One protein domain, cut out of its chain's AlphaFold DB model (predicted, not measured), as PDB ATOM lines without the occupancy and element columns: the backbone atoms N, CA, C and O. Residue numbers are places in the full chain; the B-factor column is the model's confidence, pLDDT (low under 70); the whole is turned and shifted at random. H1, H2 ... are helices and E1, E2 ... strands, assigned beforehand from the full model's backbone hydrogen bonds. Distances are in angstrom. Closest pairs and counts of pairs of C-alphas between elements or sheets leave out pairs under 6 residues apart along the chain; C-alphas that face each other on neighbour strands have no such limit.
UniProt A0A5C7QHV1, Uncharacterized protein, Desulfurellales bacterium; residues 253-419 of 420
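Overview. This is residues 253 to 419 of the 420 residues of an uncharacterized protein of Desulfurellales bacterium (UniProt A0A5C7QHV1). Two strongly twisted sheets lie face to face as a sandwich, their strands crossed at 38 degrees, and one short helix, H1, stands up over strand E3 of one sheet. One sheet runs E2 - E1 - E10 - E5, all antiparallel; the other is branched, built of E3, E4, E6, E7, E8 and E9, with its neighbour pairs antiparallel too. The printed part has 167 residues, with ten named strands and one named helix in the order E1 to E7, H1, E8, E9, E10; the class is mostly strand, though under half of the residues are in named elements. The whole is compact, with a radius of gyration of the C-alphas of 15.8 A and spans of 45 by 33 by 32 A.

Arrangement. E1, residues 255 to 265, forms a hairpin with E2, residues 276 to 281; N 261 and O 279 are 2.9 A apart. On the other side E1 pairs with E10, residues 408 to 418, at 166 degrees, with N 260 and O 413 at 3.0 A. E10 pairs with the edge strand E5, residues 331 to 336; N 333 and O 414 are 2.8 A apart. In the branched sheet, E3, residues 287 to 293, and E4, residues 306 to 311, form a hairpin, with N 289 and O 309 at 2.8 A. E8, residues 375 to 377, lies on the other side of E3 from E4; N 376 and O 292 are 2.9 A apart. E9, residues 389 to 398, pairs with E4, with N 308 and O 393 at 2.8 A. On the other side of E9 are E6, residues 349 to 352, with N 351 and O 396 at 2.8 A, and E7, residues 356 to 359, with N 358 and O 390 at 2.9 A. Between the sheets, the closest C-alphas of E5 and E6 are those of Ser 335 and Ala 350, 5.3 A apart. H1, residues 362 to 368, is on the branched sheet at a height of 10.3 A over it. Every O i to N i+4 pair of H1 is within hydrogen-bond range.

Along the chain. E1 begins at C-alpha 255, (66.807, -15.854, 177.388), and is 31.4 A long. E3 is 20.4 A long, E9 30.5 A and E10 33.0 A. H1 begins at C-alpha 362, (87.179, 2.524, 168.463), and E10 ends at C-alpha 418, (69.931, -17.985, 174.793).

Size, cuts and confidence. The C-alphas of Gly 344 and Gly 387, the two farthest apart, are 46.2 A apart. The printed part has no cut. The links E3 to E4, E4 to E5, E5 to E6 and E8 to E9 are long. Mean pLDDT of the printed part is 85.9; residues 269 to 270, 317 to 328 and 338 to 346 are under 70.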
ATOM      1  N   GLY A 253      64.186 -17.173 182.193       85.19
ATOM      2  CA  GLY A 253      64.422 -18.369 181.379       85.19
ATOM      3  C   GLY A 253      65.812 -18.447 180.740       85.19
ATOM      4  O   GLY A 253      65.985 -19.181 179.771       85.19
ATOM      5  N   GLY A 254      66.776 -17.637 181.204       83.62
ATOM      6  CA  GLY A 254      68.105 -17.541 180.599       83.62
ATOM      7  C   GLY A 254      68.080 -17.049 179.146       83.62
ATOM      8  O   GLY A 254      69.002 -17.341 178.381       83.62
ATOM      9  N   MET A 255      67.019 -16.336 178.749       87.12
ATOM     10  CA  MET A 255      66.807 -15.854 177.388       87.12
ATOM     11  C   MET A 255      66.781 -14.328 177.342       87.12
ATOM     12  O   MET A 255      66.033 -13.672 178.061       87.12
ATOM     13  N   LEU A 256      67.577 -13.763 176.439       90.00
ATOM     14  CA  LEU A 256      67.492 -12.369 176.039       90.00
ATOM     15  C   LEU A 256      66.441 -12.230 174.950       90.00
ATOM     16  O   LEU A 256      66.644 -12.697 173.830       90.00
ATOM     17  N   THR A 257      65.336 -11.574 175.278       93.00
ATOM     18  CA  THR A 257      64.313 -11.163 174.320       93.00
ATOM     19  C   THR A 257      64.293  -9.649 174.223       93.00
ATOM     20  O   THR A 257      64.325  -8.949 175.234       93.00
ATOM     21  N   CYS A 258      64.251  -9.133 173.002       94.62
ATOM     22  CA  CYS A 258      63.963  -7.727 172.781       94.62
ATOM     23  C   CYS A 258      63.178  -7.544 171.493       94.62
ATOM     24  O   CYS A 258      63.330  -8.317 170.547       94.62
ATOM     25  N   ALA A 259      62.386  -6.491 171.434       95.69
ATOM     26  CA  ALA A 259      61.641  -6.129 170.247       95.69
ATOM     27  C   ALA A 259      61.815  -4.646 169.972       95.69
ATOM     28  O   ALA A 259      62.212  -3.869 170.844       95.69
ATOM     29  N   GLY A 260      61.528  -4.243 168.748       94.94
ATOM     30  CA  GLY A 260      61.522  -2.833 168.440       94.94
ATOM     31  C   GLY A 260      60.833  -2.502 167.141       94.94
ATOM     32  O   GLY A 260      60.632  -3.359 166.277       94.94
ATOM     33  N   ARG A 261      60.493  -1.223 167.021       93.62
ATOM     34  CA  ARG A 261      59.970  -0.615 165.807       93.62
ATOM     35  C   ARG A 261      60.879   0.529 165.386       93.62
ATOM     36  O   ARG A 261      61.217   1.387 166.198       93.62
ATOM     37  N   ILE A 262      61.286   0.505 164.124       93.25
ATOM     38  CA  ILE A 262      62.198   1.483 163.536       93.25
ATOM     39  C   ILE A 262      61.552   2.066 162.285       93.25
ATOM     40  O   ILE A 262      61.038   1.329 161.437       93.25
ATOM     41  N   VAL A 263      61.620   3.388 162.162       91.56
ATOM     42  CA  VAL A 263      61.344   4.134 160.936       91.56
ATOM     43  C   VAL A 263      62.681   4.508 160.316       91.56
ATOM     44  O   VAL A 263      63.541   5.092 160.971       91.56
ATOM     45  N   MET A 264      62.874   4.148 159.053       89.25
ATOM     46  CA  MET A 264      64.133   4.333 158.340       89.25
ATOM     47  C   MET A 264      63.904   4.926 156.949       89.25
ATOM     48  O   MET A 264      62.805   4.804 156.403       89.25
ATOM     49  N   PRO A 265      64.927   5.539 156.334       89.06
ATOM     50  CA  PRO A 265      64.762   6.145 155.028       89.06
ATOM     51  C   PRO A 265      64.684   5.059 153.948       89.06
ATOM     52  O   PRO A 265      65.527   4.157 153.870       89.06
ATOM     53  N   GLY A 266      63.659   5.137 153.099       83.56
ATOM     54  CA  GLY A 266      63.475   4.220 151.971       83.56
ATOM     55  C   GLY A 266      64.190   4.668 150.695       83.56
ATOM     56  O   GLY A 266      64.524   3.830 149.863       83.56
ATOM     57  N   ILE A 267      64.481   5.966 150.548       83.25
ATOM     58  CA  ILE A 267      65.248   6.537 149.428       83.25
ATOM     59  C   ILE A 267      66.184   7.650 149.915       83.25
ATOM     60  O   ILE A 267      65.985   8.212 150.991       83.25
ATOM     61  N   ALA A 268      67.173   8.022 149.096       77.75
ATOM     62  CA  ALA A 268      68.174   9.040 149.439       77.75
ATOM     63  C   ALA A 268      67.584  10.416 149.809       77.75
ATOM     64  O   ALA A 268      68.095  11.087 150.697       77.75
ATOM     65  N   ALA A 269      66.479  10.824 149.176       69.31
ATOM     66  CA  ALA A 269      65.814  12.099 149.466       69.31
ATOM     67  C   ALA A 269      65.045  12.123 150.809       69.31
ATOM     68  O   ALA A 269      64.504  13.164 151.170       69.31
ATOM     69  N   GLY A 270      64.967  10.995 151.528       66.56
ATOM     70  CA  GLY A 270      64.273  10.866 152.816       66.56
ATOM     71  C   GLY A 270      65.159  11.036 154.056       66.56
ATOM     72  O   GLY A 270      64.636  10.953 155.165       66.56
ATOM     73  N   VAL A 271      66.467  11.258 153.889       82.62
ATOM     74  CA  VAL A 271      67.433  11.344 154.999       82.62
ATOM     75  C   VAL A 271      67.209  12.595 155.858       82.62
ATOM     76  O   VAL A 271      67.141  13.706 155.332       82.62
ATOM     77  N   GLY A 272      67.156  12.425 157.179       73.38
ATOM     78  CA  GLY A 272      67.056  13.490 158.179       73.38
ATOM     79  C   GLY A 272      65.673  14.134 158.291       73.38
ATOM     80  O   GLY A 272      65.578  15.279 158.731       73.38
ATOM     81  N   THR A 273      64.616  13.445 157.853       71.50
ATOM     82  CA  THR A 273      63.263  14.011 157.801       71.50
ATOM     83  C   THR A 273      62.397  13.616 158.988       71.50
ATOM     84  O   THR A 273      61.776  14.515 159.536       71.50
ATOM     85  N   ASN A 274      62.356  12.333 159.378       83.62
ATOM     86  CA  ASN A 274      61.634  11.796 160.554       83.62
ATOM     87  C   ASN A 274      62.059  10.336 160.867       83.62
ATOM     88  O   ASN A 274      61.232   9.509 161.246       83.62
ATOM     89  N   GLU A 275      63.309   9.948 160.612       88.00
ATOM     90  CA  GLU A 275      63.769   8.591 160.930       88.00
ATOM     91  C   GLU A 275      64.049   8.465 162.420       88.00
ATOM     92  O   GLU A 275      64.751   9.292 163.004       88.00
ATOM     93  N   GLU A 276      63.532   7.409 163.033       90.88
ATOM     94  CA  GLU A 276      63.619   7.244 164.475       90.88
ATOM     95  C   GLU A 276      63.488   5.784 164.902       90.88
ATOM     96  O   GLU A 276      62.935   4.924 164.207       90.88
ATOM     97  N   PHE A 277      63.995   5.510 166.099       92.19
ATOM     98  CA  PHE A 277      63.664   4.302 166.836       92.19
ATOM     99  C   PHE A 277      62.438   4.593 167.711       92.19
ATOM    100  O   PHE A 277      62.573   5.096 168.823       92.19
ATOM    101  N   GLU A 278      61.244   4.266 167.216       90.81
ATOM    102  CA  GLU A 278      59.978   4.636 167.865       90.81
ATOM    103  C   GLU A 278      59.780   3.951 169.223       90.81
ATOM    104  O   GLU A 278      59.398   4.582 170.207       90.81
ATOM    105  N   VAL A 279      59.990   2.634 169.274       90.69
ATOM    106  CA  VAL A 279      59.682   1.817 170.456       90.69
ATOM    107  C   VAL A 279      60.707   0.715 170.579       90.69
ATOM    108  O   VAL A 279      60.879  -0.033 169.624       90.69
ATOM    109  N   ALA A 280      61.312   0.562 171.755       93.50
ATOM    110  CA  ALA A 280      62.180  -0.560 172.090       93.50
ATOM    111  C   ALA A 280      61.662  -1.273 173.347       93.50
ATOM    112  O   ALA A 280      61.463  -0.652 174.389       93.50
ATOM    113  N   GLU A 281      61.493  -2.587 173.253       94.31
ATOM    114  CA  GLU A 281      61.223  -3.471 174.382       94.31
ATOM    115  C   GLU A 281      62.527  -4.180 174.733       94.31
ATOM    116  O   GLU A 281      62.986  -5.049 173.991       94.31
ATOM    117  N   ILE A 282      63.160  -3.777 175.834       92.44
ATOM    118  CA  ILE A 282      64.467  -4.290 176.257       92.44
ATOM    119  C   ILE A 282      64.447  -4.665 177.741       92.44
ATOM    120  O   ILE A 282      63.804  -3.971 178.536       92.44
ATOM    121  N   PRO A 283      65.156  -5.730 178.154       89.38
ATOM    122  CA  PRO A 283      65.310  -6.041 179.566       89.38
ATOM    123  C   PRO A 283      66.109  -4.964 180.300       89.38
ATOM    124  O   PRO A 283      66.949  -4.270 179.726       89.38
ATOM    125  N   ALA A 284      65.891  -4.866 181.610       85.81
ATOM    126  CA  ALA A 284      66.653  -3.960 182.458       85.81
ATOM    127  C   ALA A 284      68.159  -4.279 182.410       85.81
ATOM    128  O   ALA A 284      68.563  -5.432 182.558       85.81
ATOM    129  N   GLY A 285      68.983  -3.240 182.258       84.88
ATOM    130  CA  GLY A 285      70.440  -3.364 182.120       84.88
ATOM    131  C   GLY A 285      70.927  -3.513 180.676       84.88
ATOM    132  O   GLY A 285      72.134  -3.504 180.455       84.88
ATOM    133  N   VAL A 286      70.014  -3.599 179.702       91.06
ATOM    134  CA  VAL A 286      70.326  -3.602 178.268       91.06
ATOM    135  C   VAL A 286      69.933  -2.261 177.651       91.06
ATOM    136  O   VAL A 286      68.947  -1.639 178.036       91.06
ATOM    137  N   VAL A 287      70.722  -1.816 176.683       92.88
ATOM    138  CA  VAL A 287      70.541  -0.626 175.861       92.88
ATOM    139  C   VAL A 287      70.557  -1.068 174.408       92.88
ATOM    140  O   VAL A 287      71.398  -1.867 173.995       92.88
ATOM    141  N   MET A 288      69.643  -0.520 173.617       95.25
ATOM    142  CA  MET A 288      69.622  -0.730 172.179       95.25
ATOM    143  C   MET A 288      69.905   0.577 171.453       95.25
ATOM    144  O   MET A 288      69.369   1.623 171.811       95.25
ATOM    145  N   LYS A 289      70.741   0.519 170.422       96.12
ATOM    146  CA  LYS A 289      71.031   1.619 169.503       96.12
ATOM    147  C   LYS A 289      70.765   1.181 168.075       96.12
ATOM    148  O   LYS A 289      70.959   0.015 167.746       96.12
ATOM    149  N   ALA A 290      70.340   2.113 167.233       96.06
ATOM    150  CA  ALA A 290      70.225   1.875 165.803       96.06
ATOM    151  C   ALA A 290      70.845   3.034 165.026       96.06
ATOM    152  O   ALA A 290      70.674   4.195 165.397       96.06
ATOM    153  N   PHE A 291      71.561   2.719 163.954       95.31
ATOM    154  CA  PHE A 291      72.172   3.712 163.082       95.31
ATOM    155  C   PHE A 291      72.225   3.224 161.636       95.31
ATOM    156  O   PHE A 291      72.080   2.033 161.371       95.31
ATOM    157  N   TYR A 292      72.448   4.133 160.695       94.81
ATOM    158  CA  TYR A 292      72.703   3.798 159.296       94.81
ATOM    159  C   TYR A 292      73.760   4.734 158.698       94.81
ATOM    160  O   TYR A 292      73.949   5.854 159.177       94.81
ATOM    161  N   ASP A 293      74.450   4.266 157.659       93.62
ATOM    162  CA  ASP A 293      75.403   5.060 156.879       93.62
ATOM    163  C   ASP A 293      74.643   5.913 155.852       93.62
ATOM    164  O   ASP A 293      73.951   5.382 154.982       93.62
ATOM    165  N   ASN A 294      74.739   7.236 155.967       90.56
ATOM    166  CA  ASN A 294      74.079   8.193 155.084       90.56
ATOM    167  C   ASN A 294      74.919   8.554 153.844       90.56
ATOM    168  O   ASN A 294      74.408   9.207 152.933       90.56
ATOM    169  N   THR A 295      76.173   8.098 153.772       90.00
ATOM    170  CA  THR A 295      77.097   8.386 152.663       90.00
ATOM    171  C   THR A 295      76.897   7.464 151.465       90.00
ATOM    172  O   THR A 295      77.310   7.800 150.354       90.00
ATOM    173  N   VAL A 296      76.229   6.324 151.669       87.19
ATOM    174  CA  VAL A 296      75.952   5.328 150.633       87.19
ATOM    175  C   VAL A 296      74.445   5.269 150.365       87.19
ATOM    176  O   VAL A 296      73.712   4.607 151.101       87.19
ATOM    177  N   PRO A 297      73.951   5.941 149.307       86.75
ATOM    178  CA  PRO A 297      72.560   5.830 148.891       86.75
ATOM    179  C   PRO A 297      72.173   4.373 148.614       86.75
ATOM    180  O   PRO A 297      72.969   3.619 148.040       86.75
ATOM    181  N   PRO A 298      70.949   3.954 148.965       89.81
ATOM    182  CA  PRO A 298      70.519   2.600 148.685       89.81
ATOM    183  C   PRO A 298      70.295   2.391 147.183       89.81
ATOM    184  O   PRO A 298      69.941   3.308 146.439       89.81
ATOM    185  N   ALA A 299      70.478   1.148 146.734       87.19
ATOM    186  CA  ALA A 299      70.112   0.748 145.380       87.19
ATOM    187  C   ALA A 299      68.595   0.885 145.153       87.19
ATOM    188  O   ALA A 299      67.807   0.806 146.097       87.19
ATOM    189  N   ALA A 300      68.186   1.039 143.890       84.50
ATOM    190  CA  ALA A 300      66.776   1.138 143.523       84.50
ATOM    191  C   ALA A 300      65.954  -0.023 144.115       84.50
ATOM    192  O   ALA A 300      66.324  -1.192 143.997       84.50
ATOM    193  N   GLY A 301      64.848   0.321 144.777       86.44
ATOM    194  CA  GLY A 301      63.962  -0.636 145.437       86.44
ATOM    195  C   GLY A 301      64.483  -1.225 146.750       86.44
ATOM    196  O   GLY A 301      63.874  -2.170 147.249       86.44
ATOM    197  N   GLY A 302      65.569  -0.698 147.321       89.94
ATOM    198  CA  GLY A 302      66.044  -1.027 148.666       89.94
ATOM    199  C   GLY A 302      66.061   0.195 149.583       89.94
ATOM    200  O   GLY A 302      66.248   1.311 149.113       89.94
ATOM    201  N   SER A 303      65.872  -0.014 150.887       92.12
ATOM    202  CA  SER A 303      66.039   1.034 151.901       92.12
ATOM    203  C   SER A 303      67.508   1.183 152.294       92.12
ATOM    204  O   SER A 303      68.346   0.340 151.944       92.12
ATOM    205  N   TYR A 304      67.816   2.204 153.094       93.69
ATOM    206  CA  TYR A 304      69.070   2.216 153.847       93.69
ATOM    207  C   TYR A 304      69.180   0.968 154.733       93.69
ATOM    208  O   TYR A 304      68.173   0.420 155.197       93.69
ATOM    209  N   THR A 305      70.411   0.503 154.940       94.06
ATOM    210  CA  THR A 305      70.703  -0.604 155.853       94.06
ATOM    211  C   THR A 305      70.825  -0.041 157.261       94.06
ATOM    212  O   THR A 305      71.786   0.666 157.559       94.06
ATOM    213  N   VAL A 306      69.870  -0.368 158.127       95.38
ATOM    214  CA  VAL A 306      69.941   0.003 159.540       95.38
ATOM    215  C   VAL A 306      70.695  -1.077 160.291       95.38
ATOM    216  O   VAL A 306      70.323  -2.246 160.242       95.38
ATOM    217  N   GLN A 307      71.738  -0.693 161.008       96.12
ATOM    218  CA  GLN A 307      72.431  -1.554 161.945       96.12
ATOM    219  C   GLN A 307      71.865  -1.336 163.347       96.12
ATOM    220  O   GLN A 307      71.834  -0.215 163.849       96.12
ATOM    221  N   VAL A 308      71.418  -2.419 163.976       96.75
ATOM    222  CA  VAL A 308      70.954  -2.433 165.364       96.75
ATOM    223  C   VAL A 308      72.054  -3.019 166.238       96.75
ATOM    224  O   VAL A 308      72.714  -3.990 165.860       96.75
ATOM    225  N   VAL A 309      72.273  -2.411 167.398       95.88
ATOM    226  CA  VAL A 309      73.297  -2.775 168.375       95.88
ATOM    227  C   VAL A 309      72.654  -2.904 169.751       95.88
ATOM    228  O   VAL A 309      72.035  -1.965 170.243       95.88
ATOM    229  N   LEU A 310      72.831  -4.062 170.379       94.88
ATOM    230  CA  LEU A 310      72.483  -4.337 171.769       94.88
ATOM    231  C   LEU A 310      73.732  -4.307 172.638       94.88
ATOM    232  O   LEU A 310      74.678  -5.046 172.371       94.88
ATOM    233  N   VAL A 311      73.701  -3.516 173.704       93.56
ATOM    234  CA  VAL A 311      74.771  -3.378 174.700       93.56
ATOM    235  C   VAL A 311      74.175  -3.570 176.088       93.56
ATOM    236  O   VAL A 311      73.092  -3.066 176.342       93.56
ATOM    237  N   GLY A 312      74.839  -4.265 177.009       85.44
ATOM    238  CA  GLY A 312      74.303  -4.436 178.365       85.44
ATOM    239  C   GLY A 312      74.935  -5.601 179.100       85.44
ATOM    240  O   GLY A 312      74.344  -6.674 179.166       85.44
ATOM    241  N   GLY A 313      76.149  -5.401 179.608       87.56
ATOM    242  CA  GLY A 313      76.940  -6.472 180.203       87.56
ATOM    243  C   GLY A 313      77.558  -7.419 179.167       87.56
ATOM    244  O   GLY A 313      77.815  -7.051 178.018       87.56
ATOM    245  N   GLU A 314      77.801  -8.659 179.583       88.75
ATOM    246  CA  GLU A 314      78.312  -9.740 178.746       88.75
ATOM    247  C   GLU A 314      77.172 -10.395 177.964       88.75
ATOM    248  O   GLU A 314      76.480 -11.288 178.453       88.75
ATOM    249  N   LEU A 315      76.986  -9.924 176.729       84.81
ATOM    250  CA  LEU A 315      75.964 -10.416 175.808       84.81
ATOM    251  C   LEU A 315      76.470 -11.510 174.858       84.81
ATOM    252  O   LEU A 315      75.752 -11.896 173.937       84.81
ATOM    253  N   ARG A 316      77.691 -12.025 175.043       80.00
ATOM    254  CA  ARG A 316      78.160 -13.202 174.302       80.00
ATOM    255  C   ARG A 316      77.619 -14.463 174.981       80.00
ATOM    256  O   ARG A 316      77.972 -14.714 176.134       80.00
ATOM    257  N   PRO A 317      76.825 -15.296 174.282       69.19
ATOM    258  CA  PRO A 317      76.461 -16.616 174.789       69.19
ATOM    259  C   PRO A 317      77.730 -17.425 175.019       69.19
ATOM    260  O   PRO A 317      78.678 -17.327 174.228       69.19
ATOM    261  N   ARG A 318      77.774 -18.212 176.092       68.38
ATOM    262  CA  ARG A 318      78.994 -18.961 176.428       68.38
ATOM    263  C   ARG A 318      79.183 -20.158 175.506       68.38
ATOM    264  O   ARG A 318      80.314 -20.587 175.298       68.38
ATOM    265  N   THR A 319      78.100 -20.676 174.934       63.19
ATOM    266  CA  THR A 319      78.140 -21.684 173.881       63.19
ATOM    267  C   THR A 319      78.020 -21.028 172.513       63.19
ATOM    268  O   THR A 319      77.066 -20.329 172.172       63.19
ATOM    269  N   THR A 320      79.048 -21.234 171.700       57.56
ATOM    270  CA  THR A 320      79.160 -20.633 170.380       57.56
ATOM    271  C   THR A 320      78.905 -21.674 169.303       57.56
ATOM    272  O   THR A 320      79.701 -22.596 169.145       57.56
ATOM    273  N   ASN A 321      77.840 -21.519 168.512       55.59
ATOM    274  CA  ASN A 321      77.758 -22.214 167.230       55.59
ATOM    275  C   ASN A 321      78.720 -21.521 166.256       55.59
ATOM    276  O   ASN A 321      78.491 -20.371 165.866       55.59
ATOM    277  N   THR A 322      79.828 -22.183 165.942       53.97
ATOM    278  CA  THR A 322      80.880 -21.671 165.056       53.97
ATOM    279  C   THR A 322      80.724 -22.304 163.676       53.97
ATOM    280  O   THR A 322      81.593 -23.038 163.211       53.97
ATOM    281  N   LEU A 323      79.591 -22.072 163.014       49.50
ATOM    282  CA  LEU A 323      79.401 -22.525 161.636       49.50
ATOM    283  C   LEU A 323      80.022 -21.493 160.680       49.50
ATOM    284  O   LEU A 323      79.565 -20.355 160.602       49.50
ATOM    285  N   GLY A 324      81.085 -21.874 159.965       50.81
ATOM    286  CA  GLY A 324      81.693 -21.040 158.917       50.81
ATOM    287  C   GLY A 324      82.473 -19.807 159.398       50.81
ATOM    288  O   GLY A 324      82.651 -18.875 158.623       50.81
ATOM    289  N   GLY A 325      82.922 -19.773 160.659       53.38
ATOM    290  CA  GLY A 325      83.724 -18.665 161.211       53.38
ATOM    291  C   GLY A 325      82.922 -17.442 161.675       53.38
ATOM    292  O   GLY A 325      83.499 -16.534 162.270       53.38
ATOM    293  N   PHE A 326      81.600 -17.432 161.478       51.75
ATOM    294  CA  PHE A 326      80.713 -16.399 162.009       51.75
ATOM    295  C   PHE A 326      80.116 -16.830 163.350       51.75
ATOM    296  O   PHE A 326      79.562 -17.920 163.498       51.75
ATOM    297  N   ASN A 327      80.200 -15.940 164.336       62.16
ATOM    298  CA  ASN A 327      79.590 -16.116 165.648       62.16
ATOM    299  C   ASN A 327      78.101 -15.748 165.599       62.16
ATOM    300  O   ASN A 327      77.689 -14.785 166.240       62.16
ATOM    301  N   ASN A 328      77.306 -16.495 164.828       66.69
ATOM    302  CA  ASN A 328      75.862 -16.270 164.727       66.69
ATOM    303  C   ASN A 328      75.193 -16.551 166.079       66.69
ATOM    304  O   ASN A 328      75.362 -17.644 166.632       66.69
ATOM    305  N   ARG A 329      74.447 -15.586 166.627       74.00
ATOM    306  CA  ARG A 329      73.790 -15.695 167.938       74.00
ATOM    307  C   ARG A 329      72.345 -15.231 167.881       74.00
ATOM    308  O   ARG A 329      72.052 -14.151 167.396       74.00
ATOM    309  N   GLY A 330      71.455 -16.040 168.443       83.31
ATOM    310  CA  GLY A 330      70.033 -15.728 168.486       83.31
ATOM    311  C   GLY A 330      69.350 -15.748 167.120       83.31
ATOM    312  O   GLY A 330      69.909 -16.179 166.111       83.31
ATOM    313  N   VAL A 331      68.100 -15.306 167.119       88.62
ATOM    314  CA  VAL A 331      67.218 -15.252 165.954       88.62
ATOM    315  C   VAL A 331      66.557 -13.886 165.939       88.62
ATOM    316  O   VAL A 331      66.037 -13.454 166.966       88.62
ATOM    317  N   VAL A 332      66.566 -13.229 164.779       94.69
ATOM    318  CA  VAL A 332      65.764 -12.027 164.524       94.69
ATOM    319  C   VAL A 332      64.660 -12.395 163.553       94.69
ATOM    320  O   VAL A 332      64.930 -12.887 162.457       94.69
ATOM    321  N   THR A 333      63.421 -12.140 163.940       95.19
ATOM    322  CA  THR A 333      62.282 -12.121 163.027       95.19
ATOM    323  C   THR A 333      61.920 -10.676 162.747       95.19
ATOM    324  O   THR A 333      61.987  -9.821 163.628       95.19
ATOM    325  N   VAL A 334      61.577 -10.381 161.499       94.94
ATOM    326  CA  VAL A 334      61.319  -9.016 161.053       94.94
ATOM    327  C   VAL A 334      60.090  -8.990 160.161       94.94
ATOM    328  O   VAL A 334      59.802  -9.942 159.437       94.94
ATOM    329  N   SER A 335      59.333  -7.906 160.222       91.56
ATOM    330  CA  SER A 335      58.181  -7.668 159.363       91.56
ATOM    331  C   SER A 335      58.069  -6.185 159.054       91.56
ATOM    332  O   SER A 335      58.337  -5.335 159.902       91.56
ATOM    333  N   HIS A 336      57.671  -5.865 157.829       87.88
ATOM    334  CA  HIS A 336      57.307  -4.499 157.477       87.88
ATOM    335  C   HIS A 336      55.984  -4.141 158.163       87.88
ATOM    336  O   HIS A 336      55.041  -4.933 158.131       87.88
ATOM    337  N   CYS A 337      55.893  -2.947 158.748       78.56
ATOM    338  CA  CYS A 337      54.643  -2.429 159.292       78.56
ATOM    339  C   CYS A 337      54.182  -1.215 158.481       78.56
ATOM    340  O   CYS A 337      54.851  -0.188 158.423       78.56
ATOM    341  N   ALA A 338      52.997  -1.316 157.877       62.84
ATOM    342  CA  ALA A 338      52.458  -0.325 156.943       62.84
ATOM    343  C   ALA A 338      51.990   0.999 157.596       62.84
ATOM    344  O   ALA A 338      51.236   1.743 156.984       62.84
ATOM    345  N   GLY A 339      52.420   1.311 158.823       55.62
ATOM    346  CA  GLY A 339      51.884   2.417 159.627       55.62
ATOM    347  C   GLY A 339      52.153   3.830 159.089       55.62
ATOM    348  O   GLY A 339      51.429   4.745 159.457       55.62
ATOM    349  N   PHE A 340      53.141   4.012 158.204       53.31
ATOM    350  CA  PHE A 340      53.478   5.322 157.612       53.31
ATOM    351  C   PHE A 340      53.304   5.397 156.096       53.31
ATOM    352  O   PHE A 340      53.371   6.481 155.519       53.31
ATOM    353  N   ALA A 341      53.065   4.264 155.439       47.31
ATOM    354  CA  ALA A 341      52.769   4.256 154.022       47.31
ATOM    355  C   ALA A 341      51.251   4.266 153.866       47.31
ATOM    356  O   ALA A 341      50.570   3.359 154.343       47.31
ATOM    357  N   ALA A 342      50.741   5.318 153.224       44.78
ATOM    358  CA  ALA A 342      49.339   5.486 152.881       44.78
ATOM    359  C   ALA A 342      48.694   4.156 152.453       44.78
ATOM    360  O   ALA A 342      49.303   3.343 151.751       44.78
ATOM    361  N   THR A 343      47.456   3.949 152.890       44.94
ATOM    362  CA  THR A 343      46.563   2.863 152.480       44.94
ATOM    363  C   THR A 343      46.778   2.536 150.993       44.94
ATOM    364  O   THR A 343      46.486   3.368 150.139       44.94
ATOM    365  N   GLY A 344      47.341   1.359 150.684       55.28
ATOM    366  CA  GLY A 344      47.700   0.965 149.309       55.28
ATOM    367  C   GLY A 344      49.194   0.765 149.008       55.28
ATOM    368  O   GLY A 344      49.541   0.587 147.842       55.28
ATOM    369  N   SER A 345      50.087   0.767 150.008       58.00
ATOM    370  CA  SER A 345      51.514   0.485 149.772       58.00
ATOM    371  C   SER A 345      51.747  -0.927 149.192       58.00
ATOM    372  O   SER A 345      51.187  -1.896 149.717       58.00
ATOM    373  N   PRO A 346      52.570  -1.079 148.133       65.62
ATOM    374  CA  PRO A 346      52.895  -2.383 147.558       65.62
ATOM    375  C   PRO A 346      53.537  -3.322 148.593       65.62
ATOM    376  O   PRO A 346      54.188  -2.840 149.526       65.62
ATOM    377  N   PRO A 347      53.445  -4.655 148.416       75.62
ATOM    378  CA  PRO A 347      54.086  -5.610 149.317       75.62
ATOM    379  C   PRO A 347      55.573  -5.281 149.505       75.62
ATOM    380  O   PRO A 347      56.269  -4.956 148.545       75.62
ATOM    381  N   ARG A 348      56.054  -5.350 150.750       86.62
ATOM    382  CA  ARG A 348      57.457  -5.127 151.126       86.62
ATOM    383  C   ARG A 348      58.062  -6.416 151.653       86.62
ATOM    384  O   ARG A 348      57.399  -7.162 152.370       86.62
ATOM    385  N   ILE A 349      59.329  -6.647 151.334       90.44
ATOM    386  CA  ILE A 349      60.126  -7.718 151.929       90.44
ATOM    387  C   ILE A 349      60.988  -7.088 153.014       90.44
ATOM    388  O   ILE A 349      61.829  -6.240 152.722       90.44
ATOM    389  N   ALA A 350      60.779  -7.505 154.258       92.94
ATOM    390  CA  ALA A 350      61.663  -7.157 155.357       92.94
ATOM    391  C   ALA A 350      62.780  -8.199 155.463       92.94
ATOM    392  O   ALA A 350      62.533  -9.403 155.412       92.94
ATOM    393  N   TYR A 351      64.008  -7.723 155.601       94.00
ATOM    394  CA  TYR A 351      65.206  -8.535 155.719       94.00
ATOM    395  C   TYR A 351      65.913  -8.231 157.035       94.00
ATOM    396  O   TYR A 351      66.039  -7.067 157.420       94.00
ATOM    397  N   ALA A 352      66.401  -9.284 157.686       95.44
ATOM    398  CA  ALA A 352      67.304  -9.201 158.819       95.44
ATOM    399  C   ALA A 352      68.525 -10.088 158.556       95.44
ATOM    400  O   ALA A 352      68.382 -11.217 158.078       95.44
ATOM    401  N   SER A 353      69.722  -9.593 158.872       94.06
ATOM    402  CA  SER A 353      70.911 -10.447 158.888       94.06
ATOM    403  C   SER A 353      70.926 -11.342 160.126       94.06
ATOM    404  O   SER A 353      70.265 -11.059 161.127       94.06
ATOM    405  N   ALA A 354      71.742 -12.398 160.090       89.38
ATOM    406  CA  ALA A 354      72.062 -13.144 161.301       89.38
ATOM    407  C   ALA A 354      72.702 -12.197 162.338       89.38
ATOM    408  O   ALA A 354      73.527 -11.359 161.948       89.38
ATOM    409  N   PRO A 355      72.349 -12.296 163.629       90.88
ATOM    410  CA  PRO A 355      72.976 -11.470 164.648       90.88
ATOM    411  C   PRO A 355      74.352 -12.012 165.000       90.88
ATOM    412  O   PRO A 355      74.566 -13.222 165.075       90.88
ATOM    413  N   VAL A 356      75.285 -11.099 165.224       89.25
ATOM    414  CA  VAL A 356      76.694 -11.389 165.461       89.25
ATOM    415  C   VAL A 356      77.106 -10.743 166.771       89.25
ATOM    416  O   VAL A 356      76.855  -9.560 166.998       89.25
ATOM    417  N   ALA A 357      77.749 -11.522 167.637       88.25
ATOM    418  CA  ALA A 357      78.357 -10.988 168.846       88.25
ATOM    419  C   ALA A 357      79.769 -10.463 168.550       88.25
ATOM    420  O   ALA A 357      80.552 -11.120 167.859       88.25
ATOM    421  N   ALA A 358      80.093  -9.299 169.099       89.44
ATOM    422  CA  ALA A 358      81.359  -8.613 168.897       89.44
ATOM    423  C   ALA A 358      81.804  -7.894 170.181       89.44
ATOM    424  O   ALA A 358      81.104  -7.878 171.196       89.44
ATOM    425  N   GLN A 359      83.011  -7.332 170.146       91.12
ATOM    426  CA  GLN A 359      83.517  -6.433 171.178       91.12
ATOM    427  C   GLN A 359      83.729  -5.062 170.563       91.12
ATOM    428  O   GLN A 359      84.234  -4.960 169.446       91.12
ATOM    429  N   MET A 360      83.322  -4.022 171.283       94.06
ATOM    430  CA  MET A 360      83.348  -2.667 170.766       94.06
ATOM    431  C   MET A 360      84.775  -2.213 170.482       94.06
ATOM    432  O   MET A 360      85.623  -2.203 171.374       94.06
ATOM    433  N   ASP A 361      85.035  -1.831 169.241       93.38
ATOM    434  CA  ASP A 361      86.270  -1.184 168.828       93.38
ATOM    435  C   ASP A 361      86.098   0.342 168.795       93.38
ATOM    436  O   ASP A 361      85.005   0.882 168.988       93.38
ATOM    437  N   THR A 362      87.195   1.058 168.547       91.62
ATOM    438  CA  THR A 362      87.179   2.524 168.463       91.62
ATOM    439  C   THR A 362      86.242   3.024 167.361       91.62
ATOM    440  O   THR A 362      85.581   4.043 167.537       91.62
ATOM    441  N   THR A 363      86.158   2.310 166.235       93.06
ATOM    442  CA  THR A 363      85.319   2.696 165.093       93.06
ATOM    443  C   THR A 363      83.840   2.665 165.460       93.06
ATOM    444  O   THR A 363      83.137   3.660 165.297       93.06
ATOM    445  N   THR A 364      83.372   1.544 166.009       94.44
ATOM    446  CA  THR A 364      81.974   1.350 166.410       94.44
ATOM    447  C   THR A 364      81.595   2.304 167.539       94.44
ATOM    448  O   THR A 364      80.527   2.912 167.498       94.44
ATOM    449  N   MET A 365      82.491   2.501 168.511       94.56
ATOM    450  CA  MET A 365      82.311   3.495 169.570       94.56
ATOM    451  C   MET A 365      82.109   4.905 168.993       94.56
ATOM    452  O   MET A 365      81.181   5.602 169.400       94.56
ATOM    453  N   ASN A 366      82.938   5.316 168.026       94.94
ATOM    454  CA  ASN A 366      82.840   6.636 167.398       94.94
ATOM    455  C   ASN A 366      81.562   6.813 166.559       94.94
ATOM    456  O   ASN A 366      81.028   7.917 166.451       94.94
ATOM    457  N   ILE A 367      81.041   5.731 165.973       95.75
ATOM    458  CA  ILE A 367      79.733   5.764 165.308       95.75
ATOM    459  C   ILE A 367      78.631   5.987 166.347       95.75
ATOM    460  O   ILE A 367      77.812   6.881 166.181       95.75
ATOM    461  N   LEU A 368      78.626   5.220 167.441       95.62
ATOM    462  CA  LEU A 368      77.570   5.276 168.459       95.62
ATOM    463  C   LEU A 368      77.572   6.567 169.289       95.62
ATOM    464  O   LEU A 368      76.509   6.999 169.737       95.62
ATOM    465  N   ASN A 369      78.728   7.205 169.475       95.00
ATOM    466  CA  ASN A 369      78.825   8.498 170.158       95.00
ATOM    467  C   ASN A 369      78.599   9.700 169.213       95.00
ATOM    468  O   ASN A 369      78.642  10.844 169.662       95.00
ATOM    469  N   GLY A 370      78.350   9.453 167.920       94.12
ATOM    470  CA  GLY A 370      78.046  10.481 166.922       94.12
ATOM    471  C   GLY A 370      79.249  11.292 166.439       94.12
ATOM    472  O   GLY A 370      79.060  12.324 165.802       94.12
ATOM    473  N   THR A 371      80.479  10.862 166.731       94.88
ATOM    474  CA  THR A 371      81.695  11.557 166.268       94.88
ATOM    475  C   THR A 371      82.117  11.152 164.857       94.88
ATOM    476  O   THR A 371      82.805  11.921 164.183       94.88
ATOM    477  N   THR A 372      81.694   9.981 164.372       93.69
ATOM    478  CA  THR A 372      81.926   9.568 162.984       93.69
ATOM    479  C   THR A 372      80.946  10.277 162.050       93.69
ATOM    480  O   THR A 372      79.755   9.964 162.020       93.69
ATOM    481  N   GLY A 373      81.457  11.210 161.241       87.69
ATOM    482  CA  GLY A 373      80.684  11.814 160.156       87.69
ATOM    483  C   GLY A 373      80.196  10.757 159.160       87.69
ATOM    484  O   GLY A 373      80.890   9.776 158.903       87.69
ATOM    485  N   GLY A 374      79.002  10.952 158.602       90.50
ATOM    486  CA  GLY A 374      78.421  10.018 157.633       90.50
ATOM    487  C   GLY A 374      77.464   8.976 158.223       90.50
ATOM    488  O   GLY A 374      76.851   8.223 157.479       90.50
ATOM    489  N   TYR A 375      77.296   8.933 159.544       93.75
ATOM    490  CA  TYR A 375      76.341   8.038 160.197       93.75
ATOM    491  C   TYR A 375      75.227   8.829 160.876       93.75
ATOM    492  O   TYR A 375      75.475   9.843 161.527       93.75
ATOM    493  N   THR A 376      74.000   8.331 160.752       93.00
ATOM    494  CA  THR A 376      72.831   8.859 161.460       93.00
ATOM    495  C   THR A 376      72.422   7.869 162.542       93.00
ATOM    496  O   THR A 376      72.181   6.699 162.244       93.00
ATOM    497  N   ILE A 377      72.316   8.326 163.792       94.38
ATOM    498  CA  ILE A 377      71.878   7.507 164.930       94.38
ATOM    499  C   ILE A 377      70.411   7.810 165.226       94.38
ATOM    500  O   ILE A 377      70.060   8.937 165.564       94.38
ATOM    501  N   LEU A 378      69.564   6.789 165.142       93.50
ATOM    502  CA  LEU A 378      68.104   6.920 165.172       93.50
ATOM    503  C   LEU A 378      67.526   7.188 166.567       93.50
ATOM    504  O   LEU A 378      66.361   7.545 166.699       93.50
ATOM    505  N   ASN A 379      68.314   6.976 167.621       94.00
ATOM    506  CA  ASN A 379      67.890   7.153 169.011       94.00
ATOM    507  C   ASN A 379      68.946   7.853 169.873       94.00
ATOM    508  O   ASN A 379      69.182   7.490 171.032       94.00
ATOM    509  N   GLY A 380      69.598   8.853 169.275       92.94
ATOM    510  CA  GLY A 380      70.579   9.728 169.914       92.94
ATOM    511  C   GLY A 380      71.948   9.082 170.128       92.94
ATOM    512  O   GLY A 380      72.079   7.861 170.188       92.94
ATOM    513  N   ALA A 381      72.981   9.907 170.277       94.25
ATOM    514  CA  ALA A 381      74.332   9.442 170.576       94.25
ATOM    515  C   ALA A 381      74.447   8.864 172.001       94.25
ATOM    516  O   ALA A 381      73.734   9.279 172.915       94.25
ATOM    517  N   ALA A 382      75.343   7.897 172.192       93.38
ATOM    518  CA  ALA A 382      75.791   7.429 173.501       93.38
ATOM    519  C   ALA A 382      77.233   6.920 173.423       93.38
ATOM    520  O   ALA A 382      77.629   6.309 172.431       93.38
ATOM    521  N   THR A 383      77.998   7.135 174.489       92.56
ATOM    522  CA  THR A 383      79.361   6.615 174.598       92.56
ATOM    523  C   THR A 383      79.365   5.293 175.353       92.56
ATOM    524  O   THR A 383      78.624   5.100 176.314       92.56
ATOM    525  N   PHE A 384      80.213   4.380 174.897       94.25
ATOM    526  CA  PHE A 384      80.453   3.080 175.504       94.25
ATOM    527  C   PHE A 384      81.960   2.817 175.482       94.25
ATOM    528  O   PHE A 384      82.666   3.314 174.605       94.25
ATOM    529  N   ALA A 385      82.462   2.025 176.423       94.19
ATOM    530  CA  ALA A 385      83.888   1.745 176.497       94.19
ATOM    531  C   ALA A 385      84.369   0.788 175.395       94.19
ATOM    532  O   ALA A 385      83.700  -0.186 175.040       94.19
ATOM    533  N   VAL A 386      85.597   0.997 174.913       94.19
ATOM    534  CA  VAL A 386      86.285   0.015 174.057       94.19
ATOM    535  C   VAL A 386      86.393  -1.325 174.795       94.19
ATOM    536  O   VAL A 386      86.802  -1.387 175.955       94.19
ATOM    537  N   GLY A 387      86.050  -2.414 174.116       93.31
ATOM    538  CA  GLY A 387      85.987  -3.761 174.678       93.31
ATOM    539  C   GLY A 387      84.617  -4.167 175.217       93.31
ATOM    540  O   GLY A 387      84.440  -5.350 175.507       93.31
ATOM    541  N   GLN A 388      83.649  -3.243 175.299       95.38
ATOM    542  CA  GLN A 388      82.272  -3.544 175.694       95.38
ATOM    543  C   GLN A 388      81.676  -4.634 174.781       95.38
ATOM    544  O   GLN A 388      81.645  -4.448 173.559       95.38
ATOM    545  N   PRO A 389      81.201  -5.767 175.328       93.69
ATOM    546  CA  PRO A 389      80.499  -6.772 174.542       93.69
ATOM    547  C   PRO A 389      79.182  -6.219 173.997       93.69
ATOM    548  O   PRO A 389      78.454  -5.508 174.695       93.69
ATOM    549  N   TYR A 390      78.870  -6.568 172.751       93.69
ATOM    550  CA  TYR A 390      77.607  -6.210 172.116       93.69
ATOM    551  C   TYR A 390      77.166  -7.275 171.109       93.69
ATOM    552  O   TYR A 390      77.969  -8.081 170.632       93.69
ATOM    553  N   VAL A 391      75.879  -7.264 170.768       93.56
ATOM    554  CA  VAL A 391      75.313  -8.055 169.666       93.56
ATOM    555  C   VAL A 391      74.772  -7.099 168.618       93.56
ATOM    556  O   VAL A 391      74.158  -6.091 168.957       93.56
ATOM    557  N   THR A 392      74.999  -7.394 167.344       94.50
ATOM    558  CA  THR A 392      74.526  -6.554 166.245       94.50
ATOM    559  C   THR A 392      73.929  -7.363 165.112       94.50
ATOM    560  O   THR A 392      74.346  -8.486 164.841       94.50
ATOM    561  N   TRP A 393      72.949  -6.781 164.438       95.38
ATOM    562  CA  TRP A 393      72.386  -7.278 163.192       95.38
ATOM    563  C   TRP A 393      71.971  -6.090 162.334       95.38
ATOM    564  O   TRP A 393      71.924  -4.948 162.791       95.38
ATOM    565  N   THR A 394      71.665  -6.365 161.076       95.94
ATOM    566  CA  THR A 394      71.199  -5.358 160.127       95.94
ATOM    567  C   THR A 394      69.760  -5.625 159.726       95.94
ATOM    568  O   THR A 394      69.326  -6.777 159.691       95.94
ATOM    569  N   LEU A 395      69.031  -4.556 159.430       95.81
ATOM    570  CA  LEU A 395      67.648  -4.547 158.985       95.81
ATOM    571  C   LEU A 395      67.549  -3.763 157.676       95.81
ATOM    572  O   LEU A 395      68.212  -2.737 157.503       95.81
ATOM    573  N   LYS A 396      66.728  -4.253 156.747       94.00
ATOM    574  CA  LYS A 396      66.509  -3.607 155.450       94.00
ATOM    575  C   LYS A 396      65.138  -3.945 154.874       94.00
ATOM    576  O   LYS A 396      64.612  -5.027 155.119       94.00
ATOM    577  N   ILE A 397      64.577  -3.034 154.083       92.88
ATOM    578  CA  ILE A 397      63.359  -3.253 153.300       92.88
ATOM    579  C   ILE A 397      63.705  -3.306 151.817       92.88
ATOM    580  O   ILE A 397      64.536  -2.539 151.328       92.88
ATOM    581  N   TYR A 398      63.022  -4.198 151.107       91.94
ATOM    582  CA  TYR A 398      63.054  -4.291 149.658       91.94
ATOM    583  C   TYR A 398      61.650  -4.243 149.064       91.94
ATOM    584  O   TYR A 398      60.689  -4.781 149.626       91.94
ATOM    585  N   HIS A 399      61.554  -3.666 147.873       89.25
ATOM    586  CA  HIS A 399      60.421  -3.868 146.990       89.25
ATOM    587  C   HIS A 399      60.617  -5.182 146.212       89.25
ATOM    588  O   HIS A 399      61.663  -5.353 145.586       89.25
ATOM    589  N   PRO A 400      59.631  -6.097 146.167       85.62
ATOM    590  CA  PRO A 400      59.783  -7.419 145.546       85.62
ATOM    591  C   PRO A 400      60.125  -7.362 144.051       85.62
ATOM    592  O   PRO A 400      60.767  -8.263 143.526       85.62
ATOM    593  N   THR A 401      59.711  -6.294 143.370       87.00
ATOM    594  CA  THR A 401      59.992  -6.048 141.944       87.00
ATOM    595  C   THR A 401      60.975  -4.898 141.688       87.00
ATOM    596  O   THR A 401      61.098  -4.453 140.552       87.00
ATOM    597  N   GLY A 402      61.634  -4.362 142.725       83.88
ATOM    598  CA  GLY A 402      62.548  -3.215 142.584       83.88
ATOM    599  C   GLY A 402      61.868  -1.852 142.374       83.88
ATOM    600  O   GLY A 402      62.530  -0.884 142.009       83.88
ATOM    601  N   GLY A 403      60.551  -1.767 142.590       83.44
ATOM    602  CA  GLY A 403      59.791  -0.516 142.568       83.44
ATOM    603  C   GLY A 403      60.232   0.474 143.650       83.44
ATOM    604  O   GLY A 403      60.899   0.104 144.616       83.44
ATOM    605  N   ALA A 404      59.855   1.743 143.487       82.69
ATOM    606  CA  ALA A 404      60.236   2.798 144.419       82.69
ATOM    607  C   ALA A 404      59.706   2.526 145.836       82.69
ATOM    608  O   ALA A 404      58.546   2.149 146.031       82.69
ATOM    609  N   LEU A 405      60.577   2.740 146.821       85.75
ATOM    610  CA  LEU A 405      60.187   2.793 148.221       85.75
ATOM    611  C   LEU A 405      59.635   4.177 148.563       85.75
ATOM    612  O   LEU A 405      59.849   5.154 147.844       85.75
ATOM    613  N   SER A 406      58.916   4.239 149.675       85.06
ATOM    614  CA  SER A 406      58.479   5.495 150.273       85.06
ATOM    615  C   SER A 406      59.689   6.253 150.832       85.06
ATOM    616  O   SER A 406      60.739   5.662 151.080       85.06
ATOM    617  N   ASN A 407      59.545   7.556 151.091       85.00
ATOM    618  CA  ASN A 407      60.603   8.326 151.763       85.00
ATOM    619  C   ASN A 407      60.972   7.709 153.116       85.00
ATOM    620  O   ASN A 407      62.151   7.616 153.444       85.00
ATOM    621  N   LEU A 408      59.959   7.238 153.845       87.25
ATOM    622  CA  LEU A 408      60.089   6.547 155.119       87.25
ATOM    623  C   LEU A 408      59.462   5.163 155.015       87.25
ATOM    624  O   LEU A 408      58.344   5.002 154.526       87.25
ATOM    625  N   GLU A 409      60.185   4.172 155.500       88.25
ATOM    626  CA  GLU A 409      59.772   2.781 155.554       88.25
ATOM    627  C   GLU A 409      59.886   2.304 157.009       88.25
ATOM    628  O   GLU A 409      60.756   2.759 157.752       88.25
ATOM    629  N   SER A 410      58.991   1.418 157.451       89.38
ATOM    630  CA  SER A 410      58.890   1.050 158.869       89.38
ATOM    631  C   SER A 410      58.945  -0.464 159.058       89.38
ATOM    632  O   SER A 410      58.301  -1.231 158.335       89.38
ATOM    633  N   ILE A 411      59.739  -0.901 160.032       91.94
ATOM    634  CA  ILE A 411      59.957  -2.306 160.371       91.94
ATOM    635  C   ILE A 411      59.660  -2.532 161.848       91.94
ATOM    636  O   ILE A 411      60.023  -1.717 162.695       91.94
ATOM    637  N   VAL A 412      59.071  -3.687 162.147       94.00
ATOM    638  CA  VAL A 412      59.043  -4.278 163.487       94.00
ATOM    639  C   VAL A 412      59.939  -5.506 163.481       94.00
ATOM    640  O   VAL A 412      59.936  -6.279 162.517       94.00
ATOM    641  N   PHE A 413      60.693  -5.707 164.552       95.50
ATOM    642  CA  PHE A 413      61.497  -6.905 164.735       95.50
ATOM    643  C   PHE A 413      61.353  -7.469 166.147       95.50
ATOM    644  O   PHE A 413      61.084  -6.739 167.098       95.50
ATOM    645  N   ASN A 414      61.589  -8.773 166.268       96.69
ATOM    646  CA  ASN A 414      61.787  -9.466 167.532       96.69
ATOM    647  C   ASN A 414      63.118 -10.205 167.468       96.69
ATOM    648  O   ASN A 414      63.395 -10.910 166.500       96.69
ATOM    649  N   PHE A 415      63.928 -10.058 168.502       95.00
ATOM    650  CA  PHE A 415      65.180 -10.770 168.688       95.00
ATOM    651  C   PHE A 415      65.084 -11.665 169.915       95.00
ATOM    652  O   PHE A 415      64.502 -11.304 170.940       95.00
ATOM    653  N   THR A 416      65.654 -12.857 169.810       92.12
ATOM    654  CA  THR A 416      65.720 -13.814 170.910       92.12
ATOM    655  C   THR A 416      67.053 -14.544 170.898       92.12
ATOM    656  O   THR A 416      67.475 -15.041 169.856       92.12
ATOM    657  N   MET A 417      67.705 -14.652 172.053       87.94
ATOM    658  CA  MET A 417      68.997 -15.319 172.211       87.94
ATOM    659  C   MET A 417      69.080 -16.043 173.556       87.94
ATOM    660  O   MET A 417      68.743 -15.476 174.588       87.94
ATOM    661  N   SER A 418      69.558 -17.289 173.554       83.44
ATOM    662  CA  SER A 418      69.931 -17.985 174.793       83.44
ATOM    663  C   SER A 418      71.239 -17.406 175.330       83.44
ATOM    664  O   SER A 418      72.182 -17.227 174.559       83.44
ATOM    665  N   MET A 419      71.316 -17.156 176.637       81.44
ATOM    666  CA  MET A 419      72.551 -16.723 177.308       81.44
ATOM    667  C   MET A 419      73.519 -17.888 177.580       81.44
ATOM    668  O   MET A 419      74.605 -17.688 178.128       81.44
TER     669      MET A 419